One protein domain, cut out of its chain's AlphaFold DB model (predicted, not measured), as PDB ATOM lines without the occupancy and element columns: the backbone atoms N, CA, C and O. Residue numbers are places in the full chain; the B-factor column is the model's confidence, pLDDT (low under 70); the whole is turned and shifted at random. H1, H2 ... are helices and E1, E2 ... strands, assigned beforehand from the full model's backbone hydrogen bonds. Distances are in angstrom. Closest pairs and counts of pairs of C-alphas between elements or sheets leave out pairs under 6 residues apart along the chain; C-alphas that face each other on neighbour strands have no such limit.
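This is residues 13 to 66 of the 296 residues of the protein "TIL domain-containing protein" of Strongyloides stercoralis (UniProt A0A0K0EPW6). What shape is this? It has little regular structure: three short strands make a small antiparallel meander, E1-E2-E3, each the neighbour of the one before, with helix H1 set away from this sheet. How large is it? The printed part has 54 residues, 20 in named elements, in the order H1, E1, E2, E3; mixed in class, it is only just compact, close to loose, with radius of gyration of the C-alphas 12.0 A and spans 32 by 26 by 19 A.

Where is the helix? H1, residues 13 to 21, with every O i to N i+4 pair within hydrogen-bond range, is not on the sheet: 0 pairs of C-alphas lie within 10 A. How do the strands pair? E1, residues 37 to 40, and E2, residues 46 to 49, form a hairpin at 146 degrees, N 38 and O 48 within hydrogen-bond range at 2.9 A. E2 and E3, residues 57 to 59, form another at 161 degrees, N 47 and O 58 at 2.9 A.

Where does H1 begin? C-alpha 13 is at (9.905, -13.348, 20.006); H1 spans 12.4 A. Where does E3 end? C-alpha 59 is at (10.503, -26.053, 36.462); E1, E2 and E3 span 9.6, 10.0 and 6.5 A.

Is it cut? The printed part has no cut; the H1 to E1 link is long, 15 residues. Where is confidence low? Residues 44 and 59 to 66 have pLDDT under 70.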
ATOM      1  N   LYS A  13      11.333 -13.682  19.911       79.15
ATOM      2  CA  LYS A  13       9.905 -13.348  20.006       79.15
ATOM      3  C   LYS A  13       9.038 -14.242  19.116       79.15
ATOM      4  O   LYS A  13       8.096 -14.857  19.607       79.15
ATOM      5  N   ASN A  14       9.379 -14.345  17.834       77.78
ATOM      6  CA  ASN A  14       8.604 -15.138  16.883       77.78
ATOM      7  C   ASN A  14       8.697 -16.639  17.208       77.78
ATOM      8  O   ASN A  14       7.752 -17.389  16.983       77.78
ATOM      9  N   THR A  15       9.815 -17.069  17.797       74.58
ATOM     10  CA  THR A  15      10.019 -18.455  18.230       74.58
ATOM     11  C   THR A  15       9.111 -18.798  19.411       74.58
ATOM     12  O   THR A  15       8.488 -19.858  19.431       74.58
ATOM     13  N   ILE A  16       8.972 -17.882  20.375       76.27
ATOM     14  CA  ILE A  16       8.031 -18.024  21.495       76.27
ATOM     15  C   ILE A  16       6.585 -18.051  20.986       76.27
ATOM     16  O   ILE A  16       5.819 -18.919  21.401       76.27
ATOM     17  N   GLU A  17       6.214 -17.145  20.077       80.13
ATOM     18  CA  GLU A  17       4.875 -17.116  19.468       80.13
ATOM     19  C   GLU A  17       4.559 -18.431  18.740       80.13
ATOM     20  O   GLU A  17       3.509 -19.024  18.980       80.13
ATOM     21  N   PHE A  18       5.510 -18.949  17.957       78.70
ATOM     22  CA  PHE A  18       5.403 -20.241  17.280       78.70
ATOM     23  C   PHE A  18       5.177 -21.399  18.263       78.70
ATOM     24  O   PHE A  18       4.320 -22.256  18.040       78.70
ATOM     25  N   PHE A  19       5.914 -21.427  19.376       78.72
ATOM     26  CA  PHE A  19       5.757 -22.463  20.398       78.72
ATOM     27  C   PHE A  19       4.422 -22.376  21.144       78.72
ATOM     28  O   PHE A  19       3.855 -23.416  21.487       78.72
ATOM     29  N   ILE A  20       3.900 -21.170  21.377       80.24
ATOM     30  CA  ILE A  20       2.561 -20.982  21.951       80.24
ATOM     31  C   ILE A  20       1.491 -21.476  20.964       80.24
ATOM     32  O   ILE A  20       0.591 -22.214  21.360       80.24
ATOM     33  N   GLU A  21       1.610 -21.132  19.678       81.46
ATOM     34  CA  GLU A  21       0.670 -21.534  18.621       81.46
ATOM     35  C   GLU A  21       0.617 -23.060  18.425       81.46
ATOM     36  O   GLU A  21      -0.453 -23.629  18.221       81.46
ATOM     37  N   HIS A  22       1.759 -23.740  18.560       77.29
ATOM     38  CA  HIS A  22       1.872 -25.196  18.411       77.29
ATOM     39  C   HIS A  22       1.611 -25.977  19.710       77.29
ATOM     40  O   HIS A  22       1.825 -27.189  19.752       77.29
ATOM     41  N   GLY A  23       1.164 -25.306  20.778       74.83
ATOM     42  CA  GLY A  23       0.827 -25.947  22.053       74.83
ATOM     43  C   GLY A  23       2.032 -26.488  22.829       74.83
ATOM     44  O   GLY A  23       1.868 -27.348  23.690       74.83
ATOM     45  N   ILE A  24       3.241 -25.999  22.532       75.63
ATOM     46  CA  ILE A  24       4.474 -26.367  23.244       75.63
ATOM     47  C   ILE A  24       4.576 -25.593  24.563       75.63
ATOM     48  O   ILE A  24       5.012 -26.153  25.567       75.63
ATOM     49  N   PHE A  25       4.139 -24.329  24.583       75.25
ATOM     50  CA  PHE A  25       4.060 -23.519  25.798       75.25
ATOM     51  C   PHE A  25       2.643 -22.992  26.031       75.25
ATOM     52  O   PHE A  25       1.991 -22.547  25.085       75.25
ATOM     53  N   PRO A  26       2.154 -22.974  27.284       79.13
ATOM     54  CA  PRO A  26       0.929 -22.261  27.595       79.13
ATOM     55  C   PRO A  26       1.163 -20.752  27.433       79.13
ATOM     56  O   PRO A  26       2.196 -20.227  27.854       79.13
ATOM     57  N   LYS A  27       0.186 -20.048  26.851       79.65
ATOM     58  CA  LYS A  27       0.223 -18.583  26.694       79.65
ATOM     59  C   LYS A  27       0.369 -17.870  28.043       79.65
ATOM     60  O   LYS A  27       1.048 -16.853  28.139       79.65
ATOM     61  N   GLU A  28      -0.249 -18.426  29.083       81.45
ATOM     62  CA  GLU A  28      -0.223 -17.919  30.451       81.45
ATOM     63  C   GLU A  28      -0.166 -19.089  31.438       81.45
ATOM     64  O   GLU A  28      -0.735 -20.154  31.193       81.45
ATOM     65  N   LYS A  29       0.518 -18.894  32.568       84.61
ATOM     66  CA  LYS A  29       0.603 -19.878  33.651       84.61
ATOM     67  C   LYS A  29       0.426 -19.178  34.989       84.61
ATOM     68  O   LYS A  29       1.002 -18.113  35.219       84.61
ATOM     69  N   MET A  30      -0.349 -19.801  35.867       84.45
ATOM     70  CA  MET A  30      -0.617 -19.318  37.217       84.45
ATOM     71  C   MET A  30       0.125 -20.191  38.230       84.45
ATOM     72  O   MET A  30       0.268 -21.397  38.022       84.45
ATOM     73  N   CYS A  31       0.608 -19.604  39.324       83.99
ATOM     74  CA  CYS A  31       1.076 -20.394  40.462       83.99
ATOM     75  C   CYS A  31      -0.116 -21.012  41.212       83.99
ATOM     76  O   CYS A  31      -1.255 -20.609  40.997       83.99
ATOM     77  N   GLU A  32       0.147 -21.909  42.165       81.85
ATOM     78  CA  GLU A  32      -0.886 -22.522  43.026       81.85
ATOM     79  C   GLU A  32      -1.770 -21.488  43.746       81.85
ATOM     80  O   GLU A  32      -2.960 -21.703  43.913       81.85
ATOM     81  N   GLU A  33      -1.201 -20.327  44.087       81.03
ATOM     82  CA  GLU A  33      -1.914 -19.208  44.727       81.03
ATOM     83  C   GLU A  33      -2.645 -18.276  43.734       81.03
ATOM     84  O   GLU A  33      -3.051 -17.177  44.100       81.03
ATOM     85  N   GLY A  34      -2.736 -18.632  42.448       83.81
ATOM     86  CA  GLY A  34      -3.418 -17.811  41.440       83.81
ATOM     87  C   GLY A  34      -2.671 -16.543  41.000       83.81
ATOM     88  O   GLY A  34      -3.289 -15.611  40.497       83.81
ATOM     89  N   HIS A  35      -1.346 -16.471  41.160       86.52
ATOM     90  CA  HIS A  35      -0.544 -15.363  40.628       86.52
ATOM     91  C   HIS A  35      -0.018 -15.661  39.224       86.52
ATOM     92  O   HIS A  35       0.479 -16.757  38.962       86.52
ATOM     93  N   GLN A  36      -0.015 -14.644  38.364       85.24
ATOM     94  CA  GLN A  36       0.555 -14.725  37.022       85.24
ATOM     95  C   GLN A  36       2.076 -14.934  37.073       85.24
ATOM     96  O   GLN A  36       2.820 -14.155  37.684       85.24
ATOM     97  N   MET A  37       2.547 -15.996  36.422       86.64
ATOM     98  CA  MET A  37       3.966 -16.339  36.331       86.64
ATOM     99  C   MET A  37       4.577 -15.789  35.037       86.64
ATOM    100  O   MET A  37       3.906 -15.695  34.011       86.64
ATOM    101  N   LYS A  38       5.873 -15.457  35.068       85.79
ATOM    102  CA  LYS A  38       6.658 -15.150  33.862       85.79
ATOM    103  C   LYS A  38       7.525 -16.348  33.482       85.79
ATOM    104  O   LYS A  38       8.145 -16.952  34.359       85.79
ATOM    105  N   LEU A  39       7.564 -16.668  32.191       82.02
ATOM    106  CA  LEU A  39       8.456 -17.675  31.621       82.02
ATOM    107  C   LEU A  39       9.860 -17.084  31.454       82.02
ATOM    108  O   LEU A  39      10.019 -16.003  30.893       82.02
ATOM    109  N   TYR A  40      10.866 -17.806  31.932       80.34
ATOM    110  CA  TYR A  40      12.280 -17.498  31.751       80.34
ATOM    111  C   TYR A  40      12.915 -18.622  30.937       80.34
ATOM    112  O   TYR A  40      12.895 -19.786  31.354       80.34
ATOM    113  N   LEU A  41      13.473 -18.259  29.784       74.11
ATOM    114  CA  LEU A  41      14.196 -19.161  28.892       74.11
ATOM    115  C   LEU A  41      15.689 -19.142  29.246       74.11
ATOM    116  O   LEU A  41      16.270 -18.086  29.482       74.11
ATOM    117  N   GLY A  42      16.306 -20.318  29.335       70.86
ATOM    118  CA  GLY A  42      17.712 -20.485  29.714       70.86
ATOM    119  C   GLY A  42      18.142 -21.948  29.612       70.86
ATOM    120  O   GLY A  42      17.498 -22.730  28.922       70.86
ATOM    121  N   GLN A  43      19.188 -22.362  30.342       70.49
ATOM    122  CA  GLN A  43      19.599 -23.781  30.398       70.49
ATOM    123  C   GLN A  43      18.476 -24.718  30.880       70.49
ATOM    124  O   GLN A  43      18.456 -25.900  30.544       70.49
ATOM    125  N   ARG A  44      17.546 -24.195  31.686       68.99
ATOM    126  CA  ARG A  44      16.291 -24.853  32.051       68.99
ATOM    127  C   ARG A  44      15.168 -23.832  31.956       68.99
ATOM    128  O   ARG A  44      15.255 -22.773  32.578       68.99
ATOM    129  N   ASN A  45      14.115 -24.170  31.219       72.74
ATOM    130  CA  ASN A  45      12.914 -23.346  31.137       72.74
ATOM    131  C   ASN A  45      12.198 -23.369  32.493       72.74
ATOM    132  O   ASN A  45      11.875 -24.438  33.024       72.74
ATOM    133  N   GLN A  46      11.978 -22.189  33.071       83.07
ATOM    134  CA  GLN A  46      11.372 -22.043  34.393       83.07
ATOM    135  C   GLN A  46      10.310 -20.951  34.385       83.07
ATOM    136  O   GLN A  46      10.465 -19.902  33.763       83.07
ATOM    137  N   TRP A  47       9.233 -21.194  35.115       83.69
ATOM    138  CA  TRP A  47       8.206 -20.204  35.388       83.69
ATOM    139  C   TRP A  47       8.434 -19.636  36.780       83.69
ATOM    140  O   TRP A  47       8.448 -20.396  37.751       83.69
ATOM    141  N   ASN A  48       8.568 -18.316  36.892       85.25
ATOM    142  CA  ASN A  48       8.733 -17.653  38.184       85.25
ATOM    143  C   ASN A  48       7.517 -16.785  38.492       85.25
ATOM    144  O   ASN A  48       7.061 -15.994  37.662       85.25
ATOM    145  N   CYS A  49       7.012 -16.906  39.714       87.34
ATOM    146  CA  CYS A  49       6.032 -15.977  40.247       87.34
ATOM    147  C   CYS A  49       6.736 -14.698  40.729       87.34
ATOM    148  O   CYS A  49       7.561 -14.746  41.639       87.34
ATOM    149  N   ASN A  50       6.372 -13.545  40.159       76.83
ATOM    150  CA  ASN A  50       6.967 -12.245  40.510       76.83
ATOM    151  C   ASN A  50       6.309 -11.555  41.710       76.83
ATOM    152  O   ASN A  50       6.702 -10.450  42.079       76.83
ATOM    153  N   LYS A  51       5.301 -12.179  42.328       84.37
ATOM    154  CA  LYS A  51       4.742 -11.677  43.582       84.37
ATOM    155  C   LYS A  51       5.780 -11.857  44.694       84.37
ATOM    156  O   LYS A  51       6.216 -12.982  44.944       84.37
ATOM    157  N   SER A  52       6.138 -10.757  45.360       77.66
ATOM    158  CA  SER A  52       7.151 -10.706  46.428       77.66
ATOM    159  C   SER A  52       6.890 -11.697  47.563       77.66
ATOM    160  O   SER A  52       7.833 -12.230  48.130       77.66
ATOM    161  N   THR A  53       5.620 -11.982  47.851       79.23
ATOM    162  CA  THR A  53       5.181 -12.916  48.896       79.23
ATOM    163  C   THR A  53       5.152 -14.381  48.462       79.23
ATOM    164  O   THR A  53       5.043 -15.256  49.311       79.23
ATOM    165  N   CYS A  54       5.213 -14.674  47.160       78.73
ATOM    166  CA  CYS A  54       5.033 -16.030  46.642       78.73
ATOM    167  C   CYS A  54       6.372 -16.660  46.249       78.73
ATOM    168  O   CYS A  54       6.617 -17.801  46.618       78.73
ATOM    169  N   GLN A  55       7.223 -15.950  45.490       74.34
ATOM    170  CA  GLN A  55       8.542 -16.398  44.984       74.34
ATOM    171  C   GLN A  55       8.623 -17.854  44.449       74.34
ATOM    172  O   GLN A  55       9.718 -18.378  44.226       74.34
ATOM    173  N   LYS A  56       7.481 -18.511  44.185       79.41
ATOM    174  CA  LYS A  56       7.398 -19.898  43.722       79.41
ATOM    175  C   LYS A  56       8.011 -20.000  42.323       79.41
ATOM    176  O   LYS A  56       7.708 -19.198  41.433       79.41
ATOM    177  N   LYS A  57       8.856 -21.014  42.136       76.74
ATOM    178  CA  LYS A  57       9.474 -21.380  40.855       76.74
ATOM    179  C   LYS A  57       8.945 -22.742  40.430       76.74
ATOM    180  O   LYS A  57       8.972 -23.683  41.218       76.74
ATOM    181  N   CYS A  58       8.477 -22.853  39.195       71.72
ATOM    182  CA  CYS A  58       8.017 -24.108  38.613       71.72
ATOM    183  C   CYS A  58       8.913 -24.452  37.423       71.72
ATOM    184  O   CYS A  58       8.946 -23.729  36.427       71.72
ATOM    185  N   PHE A  59       9.658 -25.548  37.539       66.03
ATOM    186  CA  PHE A  59      10.503 -26.053  36.462       66.03
ATOM    187  C   PHE A  59       9.672 -26.921  35.520       66.03
ATOM    188  O   PHE A  59       8.959 -27.821  35.967       66.03
ATOM    189  N   GLU A  60       9.778 -26.671  34.218       62.45
ATOM    190  CA  GLU A  60       9.224 -27.563  33.199       62.45
ATOM    191  C   GLU A  60       9.991 -28.896  33.263       62.45
ATOM    192  O   GLU A  60      11.152 -28.984  32.852       62.45
ATOM    193  N   LYS A  61       9.376 -29.944  33.830       57.53
ATOM    194  CA  LYS A  61       9.942 -31.302  33.835       57.53
ATOM    195  C   LYS A  61       9.893 -31.877  32.414       57.53
ATOM    196  O   LYS A  61       8.977 -32.614  32.066       57.53
ATOM    197  N   TRP A  62      10.914 -31.600  31.609       49.93
ATOM    198  CA  TRP A  62      11.160 -32.280  30.330       49.93
ATOM    199  C   TRP A  62      11.781 -33.664  30.548       49.93
ATOM    200  O   TRP A  62      12.876 -33.937  30.083       49.93
ATOM    201  N   HIS A  63      11.128 -34.555  31.289       46.37
ATOM    202  CA  HIS A  63      11.601 -35.931  31.439       46.37
ATOM    203  C   HIS A  63      10.397 -36.871  31.589       46.37
ATOM    204  O   HIS A  63       9.586 -36.694  32.488       46.37
ATOM    205  N   ILE A  64      10.338 -37.887  30.714       50.84
ATOM    206  CA  ILE A  64       9.486 -39.102  30.716       50.84
ATOM    207  C   ILE A  64       8.368 -39.168  29.651       50.84
ATOM    208  O   ILE A  64       8.227 -40.226  29.044       50.84
ATOM    209  N   PHE A  65       7.675 -38.090  29.262       46.98
ATOM    210  CA  PHE A  65       6.694 -38.192  28.150       46.98
ATOM    211  C   PHE A  65       7.331 -38.246  26.745       46.98
ATOM    212  O   PHE A  65       6.742 -38.774  25.802       46.98
ATOM    213  N   ASN A  66       8.570 -37.762  26.609       53.99
ATOM    214  CA  ASN A  66       9.259 -37.668  25.319       53.99
ATOM    215  C   ASN A  66       9.916 -38.991  24.876       53.99
ATOM    216  O   ASN A  66      10.167 -39.181  23.694       53.99
TER     217      ASN A  66